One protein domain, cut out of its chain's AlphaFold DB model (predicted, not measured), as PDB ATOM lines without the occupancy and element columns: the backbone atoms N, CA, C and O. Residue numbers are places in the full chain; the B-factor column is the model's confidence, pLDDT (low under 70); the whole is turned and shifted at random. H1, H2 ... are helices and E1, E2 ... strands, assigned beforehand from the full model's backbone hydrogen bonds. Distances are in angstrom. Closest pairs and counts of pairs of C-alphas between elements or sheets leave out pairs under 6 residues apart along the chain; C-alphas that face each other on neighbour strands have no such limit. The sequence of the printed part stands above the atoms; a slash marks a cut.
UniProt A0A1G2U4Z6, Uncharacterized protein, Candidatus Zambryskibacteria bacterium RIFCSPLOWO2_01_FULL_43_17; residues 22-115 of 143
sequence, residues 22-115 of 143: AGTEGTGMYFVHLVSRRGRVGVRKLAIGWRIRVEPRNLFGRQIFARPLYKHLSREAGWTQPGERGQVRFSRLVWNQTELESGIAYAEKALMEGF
ATOM      1  N   ALA A  22     -15.274  25.519 -11.663       55.12
ATOM      2  CA  ALA A  22     -15.017  24.263 -10.963       55.12
ATOM      3  C   ALA A  22     -14.893  24.487  -9.442       55.12
ATOM      4  O   ALA A  22     -14.045  25.237  -8.957       55.12
ATOM      5  N   GLY A  23     -15.749  23.853  -8.640       51.47
ATOM      6  CA  GLY A  23     -15.628  23.812  -7.180       51.47
ATOM      7  C   GLY A  23     -14.784  22.618  -6.733       51.47
ATOM      8  O   GLY A  23     -14.997  21.515  -7.210       51.47
ATOM      9  N   THR A  24     -13.878  22.803  -5.771       44.34
ATOM     10  CA  THR A  24     -13.088  21.716  -5.141       44.34
ATOM     11  C   THR A  24     -13.897  20.908  -4.112       44.34
ATOM     12  O   THR A  24     -13.329  20.239  -3.263       44.34
ATOM     13  N   GLU A  25     -15.225  21.008  -4.137       48.53
ATOM     14  CA  GLU A  25     -16.123  20.504  -3.087       48.53
ATOM     15  C   GLU A  25     -17.341  19.777  -3.695       48.53
ATOM     16  O   GLU A  25     -18.425  19.851  -3.130       48.53
ATOM     17  N   GLY A  26     -17.219  19.173  -4.887       42.72
ATOM     18  CA  GLY A  26     -18.185  18.202  -5.444       42.72
ATOM     19  C   GLY A  26     -19.669  18.608  -5.580       42.72
ATOM     20  O   GLY A  26     -20.484  17.747  -5.873       42.72
ATOM     21  N   THR A  27     -20.054  19.876  -5.358       51.19
ATOM     22  CA  THR A  27     -21.459  20.243  -5.038       51.19
ATOM     23  C   THR A  27     -22.064  21.409  -5.838       51.19
ATOM     24  O   THR A  27     -23.037  22.020  -5.405       51.19
ATOM     25  N   GLY A  28     -21.573  21.713  -7.039       56.03
ATOM     26  CA  GLY A  28     -22.410  22.425  -8.013       56.03
ATOM     27  C   GLY A  28     -22.294  23.952  -8.082       56.03
ATOM     28  O   GLY A  28     -21.464  24.598  -7.438       56.03
ATOM     29  N   MET A  29     -23.080  24.477  -9.018       67.06
ATOM     30  CA  MET A  29     -22.670  25.493  -9.985       67.06
ATOM     31  C   MET A  29     -22.606  26.911  -9.410       67.06
ATOM     32  O   MET A  29     -23.348  27.281  -8.502       67.06
ATOM     33  N   TYR A  30     -21.701  27.716  -9.961       76.31
ATOM     34  CA  TYR A  30     -21.673  29.158  -9.737       76.31
ATOM     35  C   TYR A  30     -22.476  29.841 -10.839       76.31
ATOM     36  O   TYR A  30     -22.293  29.525 -12.012       76.31
ATOM     37  N   PHE A  31     -23.294  30.825 -10.468       79.06
ATOM     38  CA  PHE A  31     -23.783  31.807 -11.423       79.06
ATOM     39  C   PHE A  31     -22.630  32.746 -11.766       79.06
ATOM     40  O   PHE A  31     -22.119  33.458 -10.893       79.06
ATOM     41  N   VAL A  32     -22.181  32.718 -13.017       80.31
ATOM     42  CA  VAL A  32     -21.100  33.590 -13.474       80.31
ATOM     43  C   VAL A  32     -21.675  34.977 -13.725       80.31
ATOM     44  O   VAL A  32     -22.418  35.196 -14.674       80.31
ATOM     45  N   HIS A  33     -21.321  35.915 -12.852       80.00
ATOM     46  CA  HIS A  33     -21.793  37.292 -12.917       80.00
ATOM     47  C   HIS A  33     -21.029  38.105 -13.969       80.00
ATOM     48  O   HIS A  33     -21.616  38.895 -14.699       80.00
ATOM     49  N   LEU A  34     -19.715  37.881 -14.071       80.94
ATOM     50  CA  LEU A  34     -18.838  38.605 -14.987       80.94
ATOM     51  C   LEU A  34     -17.783  37.668 -15.569       80.94
ATOM     52  O   LEU A  34     -17.143  36.912 -14.838       80.94
ATOM     53  N   VAL A  35     -17.529  37.786 -16.872       78.06
ATOM     54  CA  VAL A  35     -16.377  37.189 -17.559       78.06
ATOM     55  C   VAL A  35     -15.579  38.299 -18.226       78.06
ATOM     56  O   VAL A  35     -16.127  39.186 -18.869       78.06
ATOM     57  N   SER A  36     -14.260  38.250 -18.087       74.25
ATOM     58  CA  SER A  36     -13.336  39.199 -18.700       74.25
ATOM     59  C   SER A  36     -12.087  38.488 -19.220       74.25
ATOM     60  O   SER A  36     -11.817  37.321 -18.923       74.25
ATOM     61  N   ARG A  37     -11.237  39.222 -19.945       72.75
ATOM     62  CA  ARG A  37      -9.906  38.729 -20.345       72.75
ATOM     63  C   ARG A  37      -9.007  38.376 -19.152       72.75
ATOM     64  O   ARG A  37      -8.049  37.634 -19.340       72.75
ATOM     65  N   ARG A  38      -9.296  38.878 -17.947       71.56
ATOM     66  CA  ARG A  38      -8.492  38.638 -16.736       71.56
ATOM     67  C   ARG A  38      -8.993  37.510 -15.869       71.56
ATOM     68  O   ARG A  38      -8.229  37.008 -15.052       71.56
ATOM     69  N   GLY A  39     -10.242  37.113 -16.034       80.25
ATOM     70  CA  GLY A  39     -10.873  36.175 -15.132       80.25
ATOM     71  C   GLY A  39     -12.368  36.366 -15.085       80.25
ATOM     72  O   GLY A  39     -12.952  37.052 -15.926       80.25
ATOM     73  N   ARG A  40     -12.976  35.736 -14.093       84.06
ATOM     74  CA  ARG A  40     -14.418  35.637 -13.951       84.06
ATOM     75  C   ARG A  40     -14.814  35.890 -12.499       84.06
ATOM     76  O   ARG A  40     -14.057  35.529 -11.596       84.06
ATOM     77  N   VAL A  41     -15.994  36.467 -12.287       86.06
ATOM     78  CA  VAL A  41     -16.662  36.547 -10.980       86.06
ATOM     79  C   VAL A  41     -17.833  35.584 -10.992       86.06
ATOM     80  O   VAL A  41     -18.660  35.630 -11.901       86.06
ATOM     81  N   GLY A  42     -17.909  34.730  -9.982       87.88
ATOM     82  CA  GLY A  42     -19.028  33.828  -9.774       87.88
ATOM     83  C   GLY A  42     -19.643  34.018  -8.400       87.88
ATOM     84  O   GLY A  42     -18.951  34.328  -7.430       87.88
ATOM     85  N   VAL A  43     -20.939  33.748  -8.308       87.75
ATOM     86  CA  VAL A  43     -21.686  33.709  -7.053       87.75
ATOM     87  C   VAL A  43     -22.350  32.351  -6.901       87.75
ATOM     88  O   VAL A  43     -22.912  31.811  -7.849       87.75
ATOM     89  N   ARG A  44     -22.315  31.804  -5.690       87.06
ATOM     90  CA  ARG A  44     -23.058  30.600  -5.324       87.06
ATOM     91  C   ARG A  44     -23.917  30.878  -4.101       87.06
ATOM     92  O   ARG A  44     -23.401  31.366  -3.096       87.06
ATOM     93  N   LYS A  45     -25.202  30.521  -4.163       85.88
ATOM     94  CA  LYS A  45     -26.062  30.468  -2.976       85.88
ATOM     95  C   LYS A  45     -25.694  29.236  -2.145       85.88
ATOM     96  O   LYS A  45     -25.544  28.139  -2.679       85.88
ATOM     97  N   LEU A  46     -25.523  29.434  -0.846       84.88
ATOM     98  CA  LEU A  46     -25.334  28.392   0.158       84.88
ATOM     99  C   LEU A  46     -26.556  28.372   1.087       84.88
ATOM    100  O   LEU A  46     -27.337  29.325   1.089       84.88
ATOM    101  N   ALA A  47     -26.690  27.327   1.908       86.38
ATOM    102  CA  ALA A  47     -27.802  27.194   2.857       86.38
ATOM    103  C   ALA A  47     -27.974  28.436   3.751       86.38
ATOM    104  O   ALA A  47     -29.088  28.880   3.995       86.38
ATOM    105  N   ILE A  48     -26.856  29.027   4.174       88.00
ATOM    106  CA  ILE A  48     -26.822  30.112   5.161       88.00
ATOM    107  C   ILE A  48     -26.326  31.449   4.596       88.00
ATOM    108  O   ILE A  48     -26.165  32.400   5.343       88.00
ATOM    109  N   GLY A  49     -26.069  31.562   3.290       90.75
ATOM    110  CA  GLY A  49     -25.478  32.784   2.736       90.75
ATOM    111  C   GLY A  49     -25.108  32.665   1.267       90.75
ATOM    112  O   GLY A  49     -25.723  31.898   0.523       90.75
ATOM    113  N   TRP A  50     -24.100  33.417   0.842       92.12
ATOM    114  CA  TRP A  50     -23.575  33.378  -0.518       92.12
ATOM    115  C   TRP A  50     -22.057  33.362  -0.515       92.12
ATOM    116  O   TRP A  50     -21.408  34.015   0.297       92.12
ATOM    117  N   ARG A  51     -21.477  32.637  -1.466       90.88
ATOM    118  CA  ARG A  51     -20.039  32.641  -1.713       90.88
ATOM    119  C   ARG A  51     -19.760  33.362  -3.019       90.88
ATOM    120  O   ARG A  51     -20.190  32.908  -4.078       90.88
ATOM    121  N   ILE A  52     -18.997  34.439  -2.934       91.31
ATOM    122  CA  ILE A  52     -18.455  35.158  -4.082       91.31
ATOM    123  C   ILE A  52     -17.088  34.564  -4.391       91.31
ATOM    124  O   ILE A  52     -16.325  34.225  -3.481       91.31
ATOM    125  N   ARG A  53     -16.775  34.404  -5.672       89.00
ATOM    126  CA  ARG A  53     -15.524  33.826  -6.141       89.00
ATOM    127  C   ARG A  53     -14.959  34.634  -7.295       89.00
ATOM    128  O   ARG A  53     -15.698  35.009  -8.199       89.00
ATOM    129  N   VAL A  54     -13.642  34.819  -7.290       86.31
ATOM    130  CA  VAL A  54     -12.903  35.378  -8.425       86.31
ATOM    131  C   VAL A  54     -11.852  34.381  -8.895       86.31
ATOM    132  O   VAL A  54     -10.952  34.008  -8.139       86.31
ATOM    133  N   GLU A  55     -11.966  33.963 -10.155       81.50
ATOM    134  CA  GLU A  55     -11.012  33.066 -10.816       81.50
ATOM    135  C   GLU A  55     -10.263  33.824 -11.920       81.50
ATOM    136  O   GLU A  55     -10.880  34.233 -12.908       81.50
ATOM    137  N   PRO A  56      -8.943  34.035 -11.789       76.50
ATOM    138  CA  PRO A  56      -8.129  34.592 -12.864       76.50
ATOM    139  C   PRO A  56      -8.070  33.652 -14.081       76.50
ATOM    140  O   PRO A  56      -7.997  32.437 -13.928       76.50
ATOM    141  N   ARG A  57      -8.054  34.197 -15.306       71.50
ATOM    142  CA  ARG A  57      -8.145  33.419 -16.563       71.50
ATOM    143  C   ARG A  57      -6.925  32.527 -16.837       71.50
ATOM    144  O   ARG A  57      -7.100  31.465 -17.418       71.50
ATOM    145  N   ASN A  58      -5.714  32.934 -16.443       61.66
ATOM    146  CA  ASN A  58      -4.482  32.182 -16.720       61.66
ATOM    147  C   ASN A  58      -3.787  31.713 -15.436       61.66
ATOM    148  O   ASN A  58      -3.234  32.522 -14.688       61.66
ATOM    149  N   LEU A  59      -3.711  30.390 -15.260       52.81
ATOM    150  CA  LEU A  59      -2.953  29.721 -14.193       52.81
ATOM    151  C   LEU A  59      -1.425  29.897 -14.326       52.81
ATOM    152  O   LEU A  59      -0.726  29.817 -13.322       52.81
ATOM    153  N   PHE A  60      -0.911  30.204 -15.525       42.66
ATOM    154  CA  PHE A  60       0.502  30.561 -15.763       42.66
ATOM    155  C   PHE A  60       0.829  32.029 -15.427       42.66
ATOM    156  O   PHE A  60       1.990  32.418 -15.368       42.66
ATOM    157  N   GLY A  61      -0.187  32.856 -15.152       43.22
ATOM    158  CA  GLY A  61      -0.050  34.272 -14.797       43.22
ATOM    159  C   GLY A  61      -0.187  34.558 -13.299       43.22
ATOM    160  O   GLY A  61      -0.556  35.685 -12.955       43.22
ATOM    161  N   ARG A  62       0.076  33.565 -12.425       51.50
ATOM    162  CA  ARG A  62      -0.129  33.597 -10.953       51.50
ATOM    163  C   ARG A  62       0.372  34.866 -10.256       51.50
ATOM    164  O   ARG A  62      -0.142  35.205  -9.197       51.50
ATOM    165  N   GLN A  63       1.334  35.582 -10.834       47.19
ATOM    166  CA  GLN A  63       1.911  36.783 -10.228       47.19
ATOM    167  C   GLN A  63       1.530  38.102 -10.916       47.19
ATOM    168  O   GLN A  63       1.439  39.118 -10.234       47.19
ATOM    169  N   ILE A  64       1.282  38.138 -12.229       45.25
ATOM    170  CA  ILE A  64       1.138  39.421 -12.949       45.25
ATOM    171  C   ILE A  64      -0.302  39.940 -12.902       45.25
ATOM    172  O   ILE A  64      -0.515  41.128 -12.667       45.25
ATOM    173  N   PHE A  65      -1.291  39.058 -13.072       50.12
ATOM    174  CA  PHE A  65      -2.706  39.458 -13.083       50.12
ATOM    175  C   PHE A  65      -3.361  39.398 -11.706       50.12
ATOM    176  O   PHE A  65      -4.332  40.108 -11.469       50.12
ATOM    177  N   ALA A  66      -2.809  38.598 -10.791       54.59
ATOM    178  CA  ALA A  66      -3.292  38.537  -9.418       54.59
ATOM    179  C   ALA A  66      -2.745  39.682  -8.554       54.59
ATOM    180  O   ALA A  66      -3.442  40.114  -7.651       54.59
ATOM    181  N   ARG A  67      -1.552  40.236  -8.839       62.53
ATOM    182  CA  ARG A  67      -0.965  41.359  -8.069       62.53
ATOM    183  C   ARG A  67      -1.917  42.544  -7.867       62.53
ATOM    184  O   ARG A  67      -2.065  42.967  -6.726       62.53
ATOM    185  N   PRO A  68      -2.587  43.056  -8.916       62.88
ATOM    186  CA  PRO A  68      -3.608  44.080  -8.732       62.88
ATOM    187  C   PRO A  68      -4.787  43.579  -7.891       62.88
ATOM    188  O   PRO A  68      -5.268  44.309  -7.034       62.88
ATOM    189  N   LEU A  69      -5.208  42.321  -8.073       69.62
ATOM    190  CA  LEU A  69      -6.309  41.724  -7.314       69.62
ATOM    191  C   LEU A  69      -5.999  41.605  -5.821       69.62
ATOM    192  O   LEU A  69      -6.888  41.890  -5.036       69.62
ATOM    193  N   TYR A  70      -4.767  41.278  -5.417       68.06
ATOM    194  CA  TYR A  70      -4.371  41.172  -4.002       68.06
ATOM    195  C   TYR A  70      -4.547  42.481  -3.222       68.06
ATOM    196  O   TYR A  70      -4.829  42.439  -2.029       68.06
ATOM    197  N   LYS A  71      -4.407  43.643  -3.880       70.44
ATOM    198  CA  LYS A  71      -4.646  44.946  -3.235       70.44
ATOM    199  C   LYS A  71      -6.113  45.126  -2.853       70.44
ATOM    200  O   LYS A  71      -6.414  45.780  -1.862       70.44
ATOM    201  N   HIS A  72      -7.009  44.596  -3.675       73.31
ATOM    202  CA  HIS A  72      -8.439  44.747  -3.477       73.31
ATOM    203  C   HIS A  72      -8.980  43.561  -2.670       73.31
ATOM    204  O   HIS A  72      -9.475  43.711  -1.561       73.31
ATOM    205  N   LEU A  73      -8.843  42.350  -3.198       83.81
ATOM    206  CA  LEU A  73      -9.352  41.107  -2.630       83.81
ATOM    207  C   LEU A  73      -8.422  40.586  -1.529       83.81
ATOM    208  O   LEU A  73      -7.886  39.490  -1.654       83.81
ATOM    209  N   SER A  74      -8.200  41.377  -0.481       83.25
ATOM    210  CA  SER A  74      -7.264  41.072   0.603       83.25
ATOM    211  C   SER A  74      -7.914  40.293   1.755       83.25
ATOM    212  O   SER A  74      -9.143  40.213   1.867       83.25
ATOM    213  N   ARG A  75      -7.083  39.734   2.643       85.00
ATOM    214  CA  ARG A  75      -7.553  39.036   3.851       85.00
ATOM    215  C   ARG A  75      -8.309  39.975   4.786       85.00
ATOM    216  O   ARG A  75      -9.337  39.587   5.328       85.00
ATOM    217  N   GLU A  76      -7.833  41.208   4.928       83.88
ATOM    218  CA  GLU A  76      -8.440  42.251   5.763       83.88
ATOM    219  C   GLU A  76      -9.835  42.623   5.244       83.88
ATOM    220  O   GLU A  76     -10.745  42.884   6.025       83.88
ATOM    221  N   ALA A  77     -10.036  42.561   3.924       81.75
ATOM    222  CA  ALA A  77     -11.340  42.723   3.285       81.75
ATOM    223  C   ALA A  77     -12.209  41.441   3.311       81.75
ATOM    224  O   ALA A  77     -13.260  41.389   2.663       81.75
ATOM    225  N   GLY A  78     -11.780  40.397   4.030       86.81
ATOM    226  CA  GLY A  78     -12.508  39.139   4.211       86.81
ATOM    227  C   GLY A  78     -12.370  38.139   3.062       86.81
ATOM    228  O   GLY A  78     -13.173  37.208   2.969       86.81
ATOM    229  N   TRP A  79     -11.394  38.315   2.166       89.38
ATOM    230  CA  TRP A  79     -11.168  37.399   1.047       89.38
ATOM    231  C   TRP A  79     -10.134  36.327   1.390       89.38
ATOM    232  O   TRP A  79      -9.008  36.614   1.796       89.38
ATOM    233  N   THR A  80     -10.492  35.071   1.136       87.38
ATOM    234  CA  THR A  80      -9.541  33.961   1.038       87.38
ATOM    235  C   THR A  80      -8.634  34.178  -0.166       87.38
ATOM    236  O   THR A  80      -9.124  34.507  -1.248       87.38
ATOM    237  N   GLN A  81      -7.333  33.968   0.011       83.56
ATOM    238  CA  GLN A  81      -6.328  34.146  -1.030       83.56
ATOM    239  C   GLN A  81      -6.067  32.854  -1.820       83.56
ATOM    240  O   GLN A  81      -6.139  31.752  -1.264       83.56
ATOM    241  N   PRO A  82      -5.663  32.960  -3.098       76.62
ATOM    242  CA  PRO A  82      -5.029  31.858  -3.807       76.62
ATOM    243  C   PRO A  82      -3.806  31.326  -3.035       76.62
ATOM    244  O   PRO A  82      -3.005  32.092  -2.510       76.62
ATOM    245  N   GLY A  83      -3.644  30.008  -2.994       70.00
ATOM    246  CA  GLY A  83      -2.651  29.276  -2.204       70.00
ATOM    247  C   GLY A  83      -3.199  28.772  -0.869       70.00
ATOM    248  O   GLY A  83      -2.716  27.768  -0.349       70.00
ATOM    249  N   GLU A  84      -4.253  29.391  -0.336       72.12
ATOM    250  CA  GLU A  84      -4.877  28.919   0.896       72.12
ATOM    251  C   GLU A  84      -5.657  27.631   0.654       72.12
ATOM    252  O   GLU A  84      -6.482  27.542  -0.260       72.12
ATOM    253  N   ARG A  85      -5.409  26.623   1.499       69.94
ATOM    254  CA  ARG A  85      -6.118  25.331   1.464       69.94
ATOM    255  C   ARG A  85      -6.074  24.669   0.074       69.94
ATOM    256  O   ARG A  85      -7.050  24.061  -0.357       69.94
ATOM    257  N   GLY A  86      -4.965  24.852  -0.651       65.75
ATOM    258  CA  GLY A  86      -4.760  24.302  -1.995       65.75
ATOM    259  C   GLY A  86      -5.606  24.948  -3.101       65.75
ATOM    260  O   GLY A  86      -5.662  24.423  -4.210       65.75
ATOM    261  N   GLN A  87      -6.278  26.073  -2.837       66.50
ATOM    262  CA  GLN A  87      -7.147  26.722  -3.821       66.50
ATOM    263  C   GLN A  87      -6.380  27.743  -4.666       66.50
ATOM    264  O   GLN A  87      -5.499  28.428  -4.174       66.50
ATOM    265  N   VAL A  88      -6.723  27.905  -5.944       70.25
ATOM    266  CA  VAL A  88      -6.045  28.840  -6.877       70.25
ATOM    267  C   VAL A  88      -6.848  30.121  -7.142       70.25
ATOM    268  O   VAL A  88      -6.728  30.737  -8.198       70.25
ATOM    269  N   ARG A  89      -7.715  30.512  -6.206       79.62
ATOM    270  CA  ARG A  89      -8.780  31.499  -6.431       79.62
ATOM    271  C   ARG A  89      -9.043  32.350  -5.201       79.62
ATOM    272  O   ARG A  89      -8.742  31.927  -4.090       79.62
ATOM    273  N   PHE A  90      -9.661  33.505  -5.423       87.31
ATOM    274  CA  PHE A  90     -10.173  34.332  -4.339       87.31
ATOM    275  C   PHE A  90     -11.609  33.933  -4.022       87.31
ATOM    276  O   PHE A  90     -12.392  33.633  -4.932       87.31
ATOM    277  N   SER A  91     -11.986  33.974  -2.749       89.62
ATOM    278  CA  SER A  91     -13.384  33.794  -2.360       89.62
ATOM    279  C   SER A  91     -13.743  34.550  -1.099       89.62
ATOM    280  O   SER A  91     -12.898  34.733  -0.233       89.62
ATOM    281  N   ARG A  92     -15.014  34.921  -0.971       91.88
ATOM    282  CA  ARG A  92     -15.568  35.541   0.231       91.88
ATOM    283  C   ARG A  92     -16.954  34.980   0.517       91.88
ATOM    284  O   ARG A  92     -17.738  34.768  -0.410       91.88
ATOM    285  N   LEU A  93     -17.232  34.714   1.788       92.50
ATOM    286  CA  LEU A  93     -18.552  34.326   2.280       92.50
ATOM    287  C   LEU A  93     -19.261  35.575   2.806       92.50
ATOM    288  O   LEU A  93     -18.638  36.390   3.484       92.50
ATOM    289  N   VAL A  94     -20.533  35.727   2.457       92.88
ATOM    290  CA  VAL A  94     -21.377  36.860   2.848       92.88
ATOM    291  C   VAL A  94     -22.755  36.362   3.264       92.88
ATOM    292  O   VAL A  94     -23.212  35.312   2.794       92.88
ATOM    293  N   TRP A  95     -23.415  37.110   4.142       94.19
ATOM    294  CA  TRP A  95     -24.572  36.609   4.894       94.19
ATOM    295  C   TRP A  95     -25.879  37.313   4.549       94.19
ATOM    296  O   TRP A  95     -26.954  36.769   4.783       94.19
ATOM    297  N   ASN A  96     -25.796  38.500   3.954       91.75
ATOM    298  CA  ASN A  96     -26.951  39.292   3.555       91.75
ATOM    299  C   ASN A  96     -26.790  39.846   2.131       91.75
ATOM    300  O   ASN A  96     -25.715  39.790   1.527       91.75
ATOM    301  N   GLN A  97     -27.890  40.369   1.591       89.00
ATOM    302  CA  GLN A  97     -27.957  40.875   0.222       89.00
ATOM    303  C   GLN A  97     -27.031  42.083  -0.005       89.00
ATOM    304  O   GLN A  97     -26.369  42.165  -1.035       89.00
ATOM    305  N   THR A  98     -26.922  42.988   0.969       92.81
ATOM    306  CA  THR A  98     -26.069  44.182   0.872       92.81
ATOM    307  C   THR A  98     -24.586  43.816   0.777       92.81
ATOM    308  O   THR A  98     -23.846  44.357  -0.049       92.81
ATOM    309  N   GLU A  99     -24.131  42.859   1.584       92.06
ATOM    310  CA  GLU A  99     -22.770  42.321   1.512       92.06
ATOM    311  C   GLU A  99     -22.512  41.584   0.199       92.06
ATOM    312  O   GLU A  99     -21.406  41.649  -0.342       92.06
ATOM    313  N   LEU A 100     -23.525  40.899  -0.333       90.88
ATOM    314  CA  LEU A 100     -23.430  40.250  -1.632       90.88
ATOM    315  C   LEU A 100     -23.219  41.266  -2.752       90.88
ATOM    316  O   LEU A 100     -22.261  41.140  -3.513       90.88
ATOM    317  N   GLU A 101     -24.073  42.279  -2.841       89.75
ATOM    318  CA  GLU A 101     -24.001  43.304  -3.885       89.75
ATOM    319  C   GLU A 101     -22.698  44.101  -3.806       89.75
ATOM    320  O   GLU A 101     -21.992  44.245  -4.808       89.75
ATOM    321  N   SER A 102     -22.324  44.552  -2.606       89.12
ATOM    322  CA  SER A 102     -21.061  45.265  -2.394       89.12
ATOM    323  C   SER A 102     -19.847  44.382  -2.689       89.12
ATOM    324  O   SER A 102     -18.899  44.836  -3.329       89.12
ATOM    325  N   GLY A 103     -19.878  43.107  -2.296       89.44
ATOM    326  CA  GLY A 103     -18.814  42.149  -2.577       89.44
ATOM    327  C   GLY A 103     -18.658  41.843  -4.069       89.44
ATOM    328  O   GLY A 103     -17.527  41.739  -4.547       89.44
ATOM    329  N   ILE A 104     -19.764  41.740  -4.815       89.81
ATOM    330  CA  ILE A 104     -19.747  41.573  -6.276       89.81
ATOM    331  C   ILE A 104     -19.151  42.818  -6.923       89.81
ATOM    332  O   ILE A 104     -18.155  42.701  -7.631       89.81
ATOM    333  N   ALA A 105     -19.690  44.004  -6.631       88.12
ATOM    334  CA  ALA A 105     -19.212  45.259  -7.211       88.12
ATOM    335  C   ALA A 105     -17.711  45.466  -6.950       88.12
ATOM    336  O   ALA A 105     -16.954  45.910  -7.814       88.12
ATOM    337  N   TYR A 106     -17.256  45.086  -5.758       85.94
ATOM    338  CA  TYR A 106     -15.853  45.146  -5.386       85.94
ATOM    339  C   TYR A 106     -14.984  44.142  -6.167       85.94
ATOM    340  O   TYR A 106     -13.895  44.489  -6.627       85.94
ATOM    341  N   ALA A 107     -15.473  42.918  -6.382       87.62
ATOM    342  CA  ALA A 107     -14.817  41.904  -7.209       87.62
ATOM    343  C   ALA A 107     -14.720  42.311  -8.687       87.62
ATOM    344  O   ALA A 107     -13.680  42.117  -9.323       87.62
ATOM    345  N   GLU A 108     -15.780  42.910  -9.227       86.50
ATOM    346  CA  GLU A 108     -15.795  43.460 -10.581       86.50
ATOM    347  C   GLU A 108     -14.777  44.585 -10.726       86.50
ATOM    348  O   GLU A 108     -13.944  44.556 -11.635       86.50
ATOM    349  N   LYS A 109     -14.795  45.543  -9.791       84.00
ATOM    350  CA  LYS A 109     -13.834  46.644  -9.746       84.00
ATOM    351  C   LYS A 109     -12.404  46.116  -9.733       84.00
ATOM    352  O   LYS A 109     -11.604  46.547 -10.556       84.00
ATOM    353  N   ALA A 110     -12.097  45.128  -8.892       81.69
ATOM    354  CA  ALA A 110     -10.772  44.519  -8.832       81.69
ATOM    355  C   ALA A 110     -10.340  43.914 -10.185       81.69
ATOM    356  O   ALA A 110      -9.211  44.128 -10.637       81.69
ATOM    357  N   LEU A 111     -11.237  43.195 -10.872       79.69
ATOM    358  CA  LEU A 111     -10.951  42.651 -12.204       79.69
ATOM    359  C   LEU A 111     -10.752  43.747 -13.257       79.69
ATOM    360  O   LEU A 111      -9.884  43.604 -14.122       79.69
ATOM    361  N   MET A 112     -11.506  44.842 -13.194       75.56
ATOM    362  CA  MET A 112     -11.430  45.927 -14.178       75.56
ATOM    363  C   MET A 112     -10.238  46.873 -13.937       75.56
ATOM    364  O   MET A 112      -9.510  47.189 -14.883       75.56
ATOM    365  N   GLU A 113      -9.961  47.252 -12.686       71.06
ATOM    366  CA  GLU A 113      -8.899  48.197 -12.289       71.06
ATOM    367  C   GLU A 113      -7.479  47.637 -12.390       71.06
ATOM    368  O   GLU A 113      -6.519  48.403 -12.424       71.06
ATOM    369  N   GLY A 114      -7.300  46.328 -12.586       56.22
ATOM    370  CA  GLY A 114      -6.002  45.761 -12.971       56.22
ATOM    371  C   GLY A 114      -5.426  46.292 -14.305       56.22
ATOM    372  O   GLY A 114      -4.440  45.744 -14.799       56.22
ATOM    373  N   PHE A 115      -6.055  47.296 -14.938       48.44
ATOM    374  CA  PHE A 115      -5.626  47.995 -16.151       48.44
ATOM    375  C   PHE A 115      -4.905  49.289 -15.771       48.44
ATOM    376  O   PHE A 115      -5.479  50.368 -15.824       48.44
TER     377      PHE A 115
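What this domain is: This is residues 22 to 115 of the 143 residues of an uncharacterized protein of Candidatus Zambryskibacteria bacterium RIFCSPLOWO2_01_FULL_43_17 (UniProt A0A1G2U4Z6). A four-stranded antiparallel sheet, order E1 E2 E3 E4, has the long helix H2 over one face, along its strands; short H1 packs on H2's residues 106 to 113 and grazes the sheet. The printed part has 94 residues, elements E1 E2 E3 H1 E4 H2 in chain order, class mixed; it is compact, radius of gyration of the C-alphas 12.3 A, spanning 35 by 28 by 24 A.

Where its parts are: Find C-alpha 31 at (-23.783, 31.807, -11.423), where E1, residues 31 to 36, begins. E2, 39 to 46, and E3, 49 to 56, 23.4 A long, complete a meander, each strand the antiparallel neighbour of the one before. Then come H1, 66 to 72, E4, 90 to 94, and H2, 97 to 113, running 23.9 A to C-alpha 113 at (-8.899, 48.197, -12.289).

How they stand to each other: Within hydrogen-bond range, find N 33 and O 41, 2.8 A, in hairpin E1 and E2; N 42 and O 53, 2.9 A, in hairpin E2 and E3; N 52 and O 92, 2.8 A, between E3 and E4. H2 makes two layers with the sheet, at a height over the sheet of 8.5 A, over E2 and E3; the closest C-alphas of E3 and H2 are Ile 52 and Ile 104, 6.9 A. H1 touches H2, closest C-alphas Leu 69 and Ala 110, 5.5 A, at a steep tilt of 43 degrees, opposite ways. Every O i to N i+4 pair is within range in H2, 1 of 3 in H1, where O i to N i+3 has 4 of 4.

The domain as a whole: The farthest C-alphas, Ala 47 and Phe 115, are 35.9 A apart. The printed part has no cut; the link H1 to E4 is long. Look for pLDDT under 70 at residues 22 to 29, 58 to 70, 85 to 87 and 114 to 115.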